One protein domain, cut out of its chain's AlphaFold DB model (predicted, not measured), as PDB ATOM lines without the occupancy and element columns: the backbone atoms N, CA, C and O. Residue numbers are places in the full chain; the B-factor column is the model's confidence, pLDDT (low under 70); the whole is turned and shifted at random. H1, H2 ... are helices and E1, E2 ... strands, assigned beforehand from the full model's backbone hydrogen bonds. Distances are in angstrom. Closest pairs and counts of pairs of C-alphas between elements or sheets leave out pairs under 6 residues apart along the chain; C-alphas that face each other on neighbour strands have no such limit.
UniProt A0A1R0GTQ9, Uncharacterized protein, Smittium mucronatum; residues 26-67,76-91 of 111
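This is residues 26 to 67 and 76 to 91 of the 111 residues of an uncharacterized protein of Smittium mucronatum (UniProt A0A1R0GTQ9). Helix H2 packs on E3 of one antiparallel hairpin, E3 E4, and more lightly on E1 of another, E1 E2; E2 and E4 come near each other, and short H1 sits by the start of E2. The 58 printed residues hold H1 H2 E1 E2 E3 E4 in that order, a mixed class of helices and strands, compact with a radius of gyration of the C-alphas of 11.3 A, spanning 31 by 26 by 18 A.

Look first at hairpin E1, residues 50 to 54, and E2, residues 59 to 63, where N 52 and O 61 are 2.8 A apart. In H2, residues 33 to 43, 6 of 7 O i to N i+4 pairs are within hydrogen-bond range; H1, residues 26 to 29, is too short for one. The closest C-alphas of H2 and E1 are Val 37 and Phe 51, 7.0 A; of H2 and E3, residues 78 to 80, Gln 43 and Ile 78, 6.5 A. In hairpin E3 and E4, residues 83 to 90, N 85 and O 78 are 2.8 A apart.

Find C-alpha 33 at (-26.663, -23.234, -35.829); H2 runs 15.9 A from there. E4 runs 20.5 A to C-alpha 90 at (-42.766, -11.470, -29.561).

Residues 68 to 75 are not printed, an 11.1 A gap between C-alphas 67 and 76. Mean pLDDT of the printed part is 70.7; residues 26 to 31 are among those under 70.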
ATOM      1  N   LEU A  26     -28.802 -15.307 -36.667       65.38
ATOM      2  CA  LEU A  26     -27.720 -16.298 -36.594       65.38
ATOM      3  C   LEU A  26     -26.698 -16.150 -37.735       65.38
ATOM      4  O   LEU A  26     -25.631 -16.752 -37.685       65.38
ATOM      5  N   LEU A  27     -27.014 -15.344 -38.754       57.97
ATOM      6  CA  LEU A  27     -26.169 -15.102 -39.931       57.97
ATOM      7  C   LEU A  27     -24.878 -14.337 -39.616       57.97
ATOM      8  O   LEU A  27     -23.913 -14.462 -40.360       57.97
ATOM      9  N   ASP A  28     -24.839 -13.577 -38.521       56.84
ATOM     10  CA  ASP A  28     -23.724 -12.665 -38.242       56.84
ATOM     11  C   ASP A  28     -22.469 -13.366 -37.680       56.84
ATOM     12  O   ASP A  28     -21.427 -12.725 -37.567       56.84
ATOM     13  N   ASN A  29     -22.538 -14.659 -37.322       56.62
ATOM     14  CA  ASN A  29     -21.480 -15.310 -36.536       56.62
ATOM     15  C   ASN A  29     -20.688 -16.417 -37.256       56.62
ATOM     16  O   ASN A  29     -19.752 -16.924 -36.655       56.62
ATOM     17  N   ASN A  30     -21.001 -16.795 -38.507       59.34
ATOM     18  CA  ASN A  30     -20.335 -17.901 -39.240       59.34
ATOM     19  C   ASN A  30     -20.234 -19.250 -38.473       59.34
ATOM     20  O   ASN A  30     -19.508 -20.145 -38.898       59.34
ATOM     21  N   GLU A  31     -20.958 -19.411 -37.366       63.75
ATOM     22  CA  GLU A  31     -20.962 -20.611 -36.527       63.75
ATOM     23  C   GLU A  31     -22.094 -21.563 -36.932       63.75
ATOM     24  O   GLU A  31     -23.108 -21.143 -37.505       63.75
ATOM     25  N   SER A  32     -21.932 -22.856 -36.623       75.75
ATOM     26  CA  SER A  32     -23.011 -23.822 -36.812       75.75
ATOM     27  C   SER A  32     -24.209 -23.424 -35.950       75.75
ATOM     28  O   SER A  32     -24.087 -23.104 -34.767       75.75
ATOM     29  N   ILE A  33     -25.402 -23.468 -36.544       73.12
ATOM     30  CA  ILE A  33     -26.663 -23.234 -35.829       73.12
ATOM     31  C   ILE A  33     -26.824 -24.243 -34.679       73.12
ATOM     32  O   ILE A  33     -27.420 -23.916 -33.655       73.12
ATOM     33  N   GLU A  34     -26.277 -25.448 -34.841       76.12
ATOM     34  CA  GLU A  34     -26.281 -26.509 -33.832       76.12
ATOM     35  C   GLU A  34     -25.435 -26.109 -32.617       76.12
ATOM     36  O   GLU A  34     -25.960 -26.100 -31.505       76.12
ATOM     37  N   ASP A  35     -24.199 -25.647 -32.836       79.38
ATOM     38  CA  ASP A  35     -23.299 -25.169 -31.773       79.38
ATOM     39  C   ASP A  35     -23.917 -23.995 -31.000       79.38
ATOM     40  O   ASP A  35     -23.863 -23.935 -29.769       79.38
ATOM     41  N   PHE A  36     -24.567 -23.073 -31.721       78.81
ATOM     42  CA  PHE A  36     -25.328 -21.989 -31.106       78.81
ATOM     43  C   PHE A  36     -26.439 -22.535 -30.199       78.81
ATOM     44  O   PHE A  36     -26.550 -22.130 -29.040       78.81
ATOM     45  N   VAL A  37     -27.273 -23.443 -30.712       76.62
ATOM     46  CA  VAL A  37     -28.410 -23.999 -29.967       76.62
ATOM     47  C   VAL A  37     -27.933 -24.749 -28.726       76.62
ATOM     48  O   VAL A  37     -28.481 -24.520 -27.647       76.62
ATOM     49  N   GLU A  38     -26.909 -25.590 -28.843       80.88
ATOM     50  CA  GLU A  38     -26.356 -26.347 -27.717       80.88
ATOM     51  C   GLU A  38     -25.761 -25.432 -26.643       80.88
ATOM     52  O   GLU A  38     -26.091 -25.572 -25.460       80.88
ATOM     53  N   ASN A  39     -24.958 -24.439 -27.043       82.06
ATOM     54  CA  ASN A  39     -24.362 -23.479 -26.116       82.06
ATOM     55  C   ASN A  39     -25.446 -22.741 -25.323       82.06
ATOM     56  O   ASN A  39     -25.392 -22.652 -24.095       82.06
ATOM     57  N   ILE A  40     -26.485 -22.265 -26.006       80.50
ATOM     58  CA  ILE A  40     -27.575 -21.566 -25.341       80.50
ATOM     59  C   ILE A  40     -28.379 -22.509 -24.436       80.50
ATOM     60  O   ILE A  40     -28.643 -22.149 -23.289       80.50
ATOM     61  N   LEU A  41     -28.768 -23.700 -24.908       78.56
ATOM     62  CA  LEU A  41     -29.547 -24.664 -24.119       78.56
ATOM     63  C   LEU A  41     -28.816 -25.079 -22.838       78.56
ATOM     64  O   LEU A  41     -29.457 -25.196 -21.792       78.56
ATOM     65  N   SER A  42     -27.488 -25.208 -22.881       80.38
ATOM     66  CA  SER A  42     -26.676 -25.516 -21.696       80.38
ATOM     67  C   SER A  42     -26.849 -24.484 -20.567       80.38
ATOM     68  O   SER A  42     -26.839 -24.836 -19.386       80.38
ATOM     69  N   GLN A  43     -27.118 -23.216 -20.908       80.12
ATOM     70  CA  GLN A  43     -27.318 -22.121 -19.949       80.12
ATOM     71  C   GLN A  43     -28.720 -22.121 -19.317       80.12
ATOM     72  O   GLN A  43     -28.942 -21.479 -18.287       80.12
ATOM     73  N   PHE A  44     -29.678 -22.862 -19.889       73.81
ATOM     74  CA  PHE A  44     -31.013 -23.052 -19.308       73.81
ATOM     75  C   PHE A  44     -31.050 -24.122 -18.201       73.81
ATOM     76  O   PHE A  44     -32.063 -24.235 -17.491       73.81
ATOM     77  N   GLY A  45     -29.951 -24.866 -18.012       72.50
ATOM     78  CA  GLY A  45     -29.805 -25.895 -16.983       72.50
ATOM     79  C   GLY A  45     -30.893 -26.967 -17.079       72.50
ATOM     80  O   GLY A  45     -31.198 -27.471 -18.150       72.50
ATOM     81  N   GLU A  46     -31.542 -27.280 -15.955       67.94
ATOM     82  CA  GLU A  46     -32.619 -28.286 -15.876       67.94
ATOM     83  C   GLU A  46     -33.960 -27.834 -16.489       67.94
ATOM     84  O   GLU A  46     -34.983 -28.515 -16.351       67.94
ATOM     85  N   THR A  47     -34.025 -26.647 -17.096       68.81
ATOM     86  CA  THR A  47     -35.269 -26.193 -17.718       68.81
ATOM     87  C   THR A  47     -35.449 -26.937 -19.032       68.81
ATOM     88  O   THR A  47     -34.716 -26.692 -19.986       68.81
ATOM     89  N   GLN A  48     -36.461 -27.804 -19.111       66.88
ATOM     90  CA  GLN A  48     -36.850 -28.422 -20.376       66.88
ATOM     91  C   GLN A  48     -37.284 -27.318 -21.347       66.88
ATOM     92  O   GLN A  48     -38.352 -26.726 -21.195       66.88
ATOM     93  N   THR A  49     -36.424 -27.015 -22.312       69.88
ATOM     94  CA  THR A  49     -36.644 -26.003 -23.344       69.88
ATOM     95  C   THR A  49     -36.100 -26.514 -24.665       69.88
ATOM     96  O   THR A  49     -35.206 -27.356 -24.689       69.88
ATOM     97  N   CYS A  50     -36.660 -26.036 -25.766       70.44
ATOM     98  CA  CYS A  50     -36.128 -26.299 -27.095       70.44
ATOM     99  C   CYS A  50     -36.209 -25.035 -27.945       70.44
ATOM    100  O   CYS A  50     -37.002 -24.136 -27.657       70.44
ATOM    101  N   PHE A  51     -35.388 -24.972 -28.988       74.19
ATOM    102  CA  PHE A  51     -35.444 -23.897 -29.964       74.19
ATOM    103  C   PHE A  51     -36.182 -24.329 -31.221       74.19
ATOM    104  O   PHE A  51     -36.115 -25.479 -31.646       74.19
ATOM    105  N   GLU A  52     -36.859 -23.368 -31.824       75.31
ATOM    106  CA  GLU A  52     -37.343 -23.438 -33.185       75.31
ATOM    107  C   GLU A  52     -36.682 -22.317 -33.976       75.31
ATOM    108  O   GLU A  52     -36.749 -21.155 -33.585       75.31
ATOM    109  N   ILE A  53     -36.011 -22.659 -35.067       74.06
ATOM    110  CA  ILE A  53     -35.294 -21.680 -35.877       74.06
ATOM    111  C   ILE A  53     -36.150 -21.334 -37.087       74.06
ATOM    112  O   ILE A  53     -36.432 -22.190 -37.927       74.06
ATOM    113  N   ASP A  54     -36.520 -20.060 -37.210       72.94
ATOM    114  CA  ASP A  54     -37.033 -19.542 -38.473       72.94
ATOM    115  C   ASP A  54     -35.878 -19.552 -39.471       72.94
ATOM    116  O   ASP A  54     -34.977 -18.720 -39.413       72.94
ATOM    117  N   ASN A  55     -35.895 -20.511 -40.393       68.00
ATOM    118  CA  ASN A  55     -34.840 -20.678 -41.383       68.00
ATOM    119  C   ASN A  55     -34.742 -19.528 -42.394       68.00
ATOM    120  O   ASN A  55     -33.673 -19.348 -42.977       68.00
ATOM    121  N   ARG A  56     -35.816 -18.755 -42.602       70.31
ATOM    122  CA  ARG A  56     -35.834 -17.616 -43.527       70.31
ATOM    123  C   ARG A  56     -35.174 -16.398 -42.900       70.31
ATOM    124  O   ARG A  56     -34.402 -15.717 -43.566       70.31
ATOM    125  N   ARG A  57     -35.488 -16.116 -41.633       67.12
ATOM    126  CA  ARG A  57     -34.917 -14.977 -40.891       67.12
ATOM    127  C   ARG A  57     -33.655 -15.344 -40.110       67.12
ATOM    128  O   ARG A  57     -32.958 -14.454 -39.636       67.12
ATOM    129  N   LYS A  58     -33.370 -16.643 -39.981       69.31
ATOM    130  CA  LYS A  58     -32.317 -17.226 -39.141       69.31
ATOM    131  C   LYS A  58     -32.414 -16.725 -37.699       69.31
ATOM    132  O   LYS A  58     -31.422 -16.296 -37.130       69.31
ATOM    133  N   ILE A  59     -33.621 -16.763 -37.129       71.94
ATOM    134  CA  ILE A  59     -33.909 -16.310 -35.757       71.94
ATOM    135  C   ILE A  59     -34.359 -17.505 -34.903       71.94
ATOM    136  O   ILE A  59     -35.271 -18.222 -35.320       71.94
ATOM    137  N   PRO A  60     -33.779 -17.709 -33.706       73.88
ATOM    138  CA  PRO A  60     -34.200 -18.747 -32.775       73.88
ATOM    139  C   PRO A  60     -35.357 -18.276 -31.875       73.88
ATOM    140  O   PRO A  60     -35.289 -17.245 -31.195       73.88
ATOM    141  N   PHE A  61     -36.408 -19.085 -31.815       75.12
ATOM    142  CA  PHE A  61     -37.555 -18.955 -30.922       75.12
ATOM    143  C   PHE A  61     -37.501 -20.027 -29.845       75.12
ATOM    144  O   PHE A  61     -37.227 -21.187 -30.132       75.12
ATOM    145  N   LEU A  62     -37.786 -19.661 -28.601       74.19
ATOM    146  CA  LEU A  62     -37.783 -20.592 -27.484       74.19
ATOM    147  C   LEU A  62     -39.179 -21.206 -27.315       74.19
ATOM    148  O   LEU A  62     -40.171 -20.511 -27.076       74.19
ATOM    149  N   LYS A  63     -39.249 -22.533 -27.394       71.75
ATOM    150  CA  LYS A  63     -40.466 -23.331 -27.248       71.75
ATOM    151  C   LYS A  63     -40.413 -24.157 -25.969       71.75
ATOM    152  O   LYS A  63     -39.352 -24.478 -25.439       71.75
ATOM    153  N   ASN A  64     -41.596 -24.470 -25.442       59.53
ATOM    154  CA  ASN A  64     -41.775 -25.254 -24.218       59.53
ATOM    155  C   ASN A  64     -41.077 -24.687 -22.976       59.53
ATOM    156  O   ASN A  64     -40.903 -25.412 -22.003       59.53
ATOM    157  N   TYR A  65     -40.767 -23.384 -22.959       64.38
ATOM    158  CA  TYR A  65     -40.305 -22.690 -21.762       64.38
ATOM    159  C   TYR A  65     -41.387 -22.727 -20.674       64.38
ATOM    160  O   TYR A  65     -42.219 -21.826 -20.533       64.38
ATOM    161  N   LYS A  66     -41.400 -23.810 -19.891       58.69
ATOM    162  CA  LYS A  66     -42.223 -23.922 -18.694       58.69
ATOM    163  C   LYS A  66     -41.565 -23.084 -17.616       58.69
ATOM    164  O   LYS A  66     -40.662 -23.518 -16.907       58.69
ATOM    165  N   ARG A  67     -42.068 -21.861 -17.475       53.22
ATOM    166  CA  ARG A  67     -41.773 -20.986 -16.345       53.22
ATOM    167  C   ARG A  67     -42.124 -21.745 -15.054       53.22
ATOM    168  O   ARG A  67     -43.306 -21.880 -14.740       53.22
ATOM    169  N   ILE A  76     -32.506 -15.812 -15.942       67.50
ATOM    170  CA  ILE A  76     -31.572 -16.604 -16.743       67.50
ATOM    171  C   ILE A  76     -30.732 -15.573 -17.492       67.50
ATOM    172  O   ILE A  76     -31.270 -14.842 -18.324       67.50
ATOM    173  N   GLU A  77     -29.467 -15.428 -17.106       71.25
ATOM    174  CA  GLU A  77     -28.518 -14.614 -17.859       71.25
ATOM    175  C   GLU A  77     -27.983 -15.478 -18.990       71.25
ATOM    176  O   GLU A  77     -27.249 -16.431 -18.750       71.25
ATOM    177  N   ILE A  78     -28.409 -15.162 -20.208       76.94
ATOM    178  CA  ILE A  78     -27.959 -15.850 -21.409       76.94
ATOM    179  C   ILE A  78     -26.856 -14.994 -22.009       76.94
ATOM    180  O   ILE A  78     -27.013 -13.782 -22.171       76.94
ATOM    181  N   SER A  79     -25.728 -15.606 -22.325       80.50
ATOM    182  CA  SER A  79     -24.616 -14.940 -22.986       80.50
ATOM    183  C   SER A  79     -24.118 -15.782 -24.144       80.50
ATOM    184  O   SER A  79     -24.098 -17.006 -24.077       80.50
ATOM    185  N   TYR A  80     -23.733 -15.127 -25.226       75.81
ATOM    186  CA  TYR A  80     -23.201 -15.798 -26.398       75.81
ATOM    187  C   TYR A  80     -22.159 -14.906 -27.054       75.81
ATOM    188  O   TYR A  80     -22.394 -13.710 -27.242       75.81
ATOM    189  N   ASN A  81     -20.989 -15.480 -27.337       73.00
ATOM    190  CA  ASN A  81     -19.831 -14.772 -27.881       73.00
ATOM    191  C   ASN A  81     -19.514 -13.452 -27.129       73.00
ATOM    192  O   ASN A  81     -19.381 -12.377 -27.714       73.00
ATOM    193  N   GLY A  82     -19.523 -13.505 -25.790       72.69
ATOM    194  CA  GLY A  82     -19.267 -12.353 -24.912       72.69
ATOM    195  C   GLY A  82     -20.383 -11.297 -24.840       72.69
ATOM    196  O   GLY A  82     -20.271 -10.346 -24.065       72.69
ATOM    197  N   LYS A  83     -21.478 -11.446 -25.597       75.56
ATOM    198  CA  LYS A  83     -22.633 -10.537 -25.573       75.56
ATOM    199  C   LYS A  83     -23.740 -11.109 -24.695       75.56
ATOM    200  O   LYS A  83     -24.072 -12.288 -24.798       75.56
ATOM    201  N   LYS A  84     -24.349 -10.269 -23.855       77.12
ATOM    202  CA  LYS A  84     -25.562 -10.650 -23.120       77.12
ATOM    203  C   LYS A  84     -26.758 -10.663 -24.071       77.12
ATOM    204  O   LYS A  84     -26.947  -9.727 -24.846       77.12
ATOM    205  N   LEU A  85     -27.545 -11.727 -23.992       75.44
ATOM    206  CA  LEU A  85     -28.794 -11.898 -24.713       75.44
ATOM    207  C   LEU A  85     -29.957 -11.776 -23.734       75.44
ATOM    208  O   LEU A  85     -29.968 -12.383 -22.663       75.44
ATOM    209  N   ASP A  86     -30.957 -11.007 -24.139       72.12
ATOM    210  CA  ASP A  86     -32.215 -10.883 -23.429       72.12
ATOM    211  C   ASP A  86     -33.250 -11.843 -24.021       72.12
ATOM    212  O   ASP A  86     -33.373 -12.011 -25.238       72.12
ATOM    213  N   LEU A  87     -34.048 -12.439 -23.135       71.94
ATOM    214  CA  LEU A  87     -35.257 -13.153 -23.523       71.94
ATOM    215  C   LEU A  87     -36.379 -12.130 -23.751       71.94
ATOM    216  O   LEU A  87     -36.842 -11.485 -22.807       71.94
ATOM    217  N   LEU A  88     -36.817 -11.982 -24.997       67.06
ATOM    218  CA  LEU A  88     -37.829 -11.013 -25.414       67.06
ATOM    219  C   LEU A  88     -39.095 -11.737 -25.864       67.06
ATOM    220  O   LEU A  88     -39.028 -12.710 -26.602       67.06
ATOM    221  N   GLU A  89     -40.268 -11.268 -25.450       63.50
ATOM    222  CA  GLU A  89     -41.542 -11.826 -25.915       63.50
ATOM    223  C   GLU A  89     -41.957 -11.161 -27.236       63.50
ATOM    224  O   GLU A  89     -42.106  -9.940 -27.284       63.50
ATOM    225  N   THR A  90     -42.193 -11.947 -28.291       60.09
ATOM    226  CA  THR A  90     -42.766 -11.470 -29.561       60.09
ATOM    227  C   THR A  90     -44.162 -12.045 -29.802       60.09
ATOM    228  O   THR A  90     -44.485 -13.140 -29.347       60.09
ATOM    229  N   THR A  91     -45.011 -11.302 -30.514       53.34
ATOM    230  CA  THR A  91     -46.345 -11.745 -30.958       53.34
ATOM    231  C   THR A  91     -46.370 -12.250 -32.405       53.34
ATOM    232  O   THR A  91     -47.436 -12.627 -32.884       53.34
TER     233      THR A  91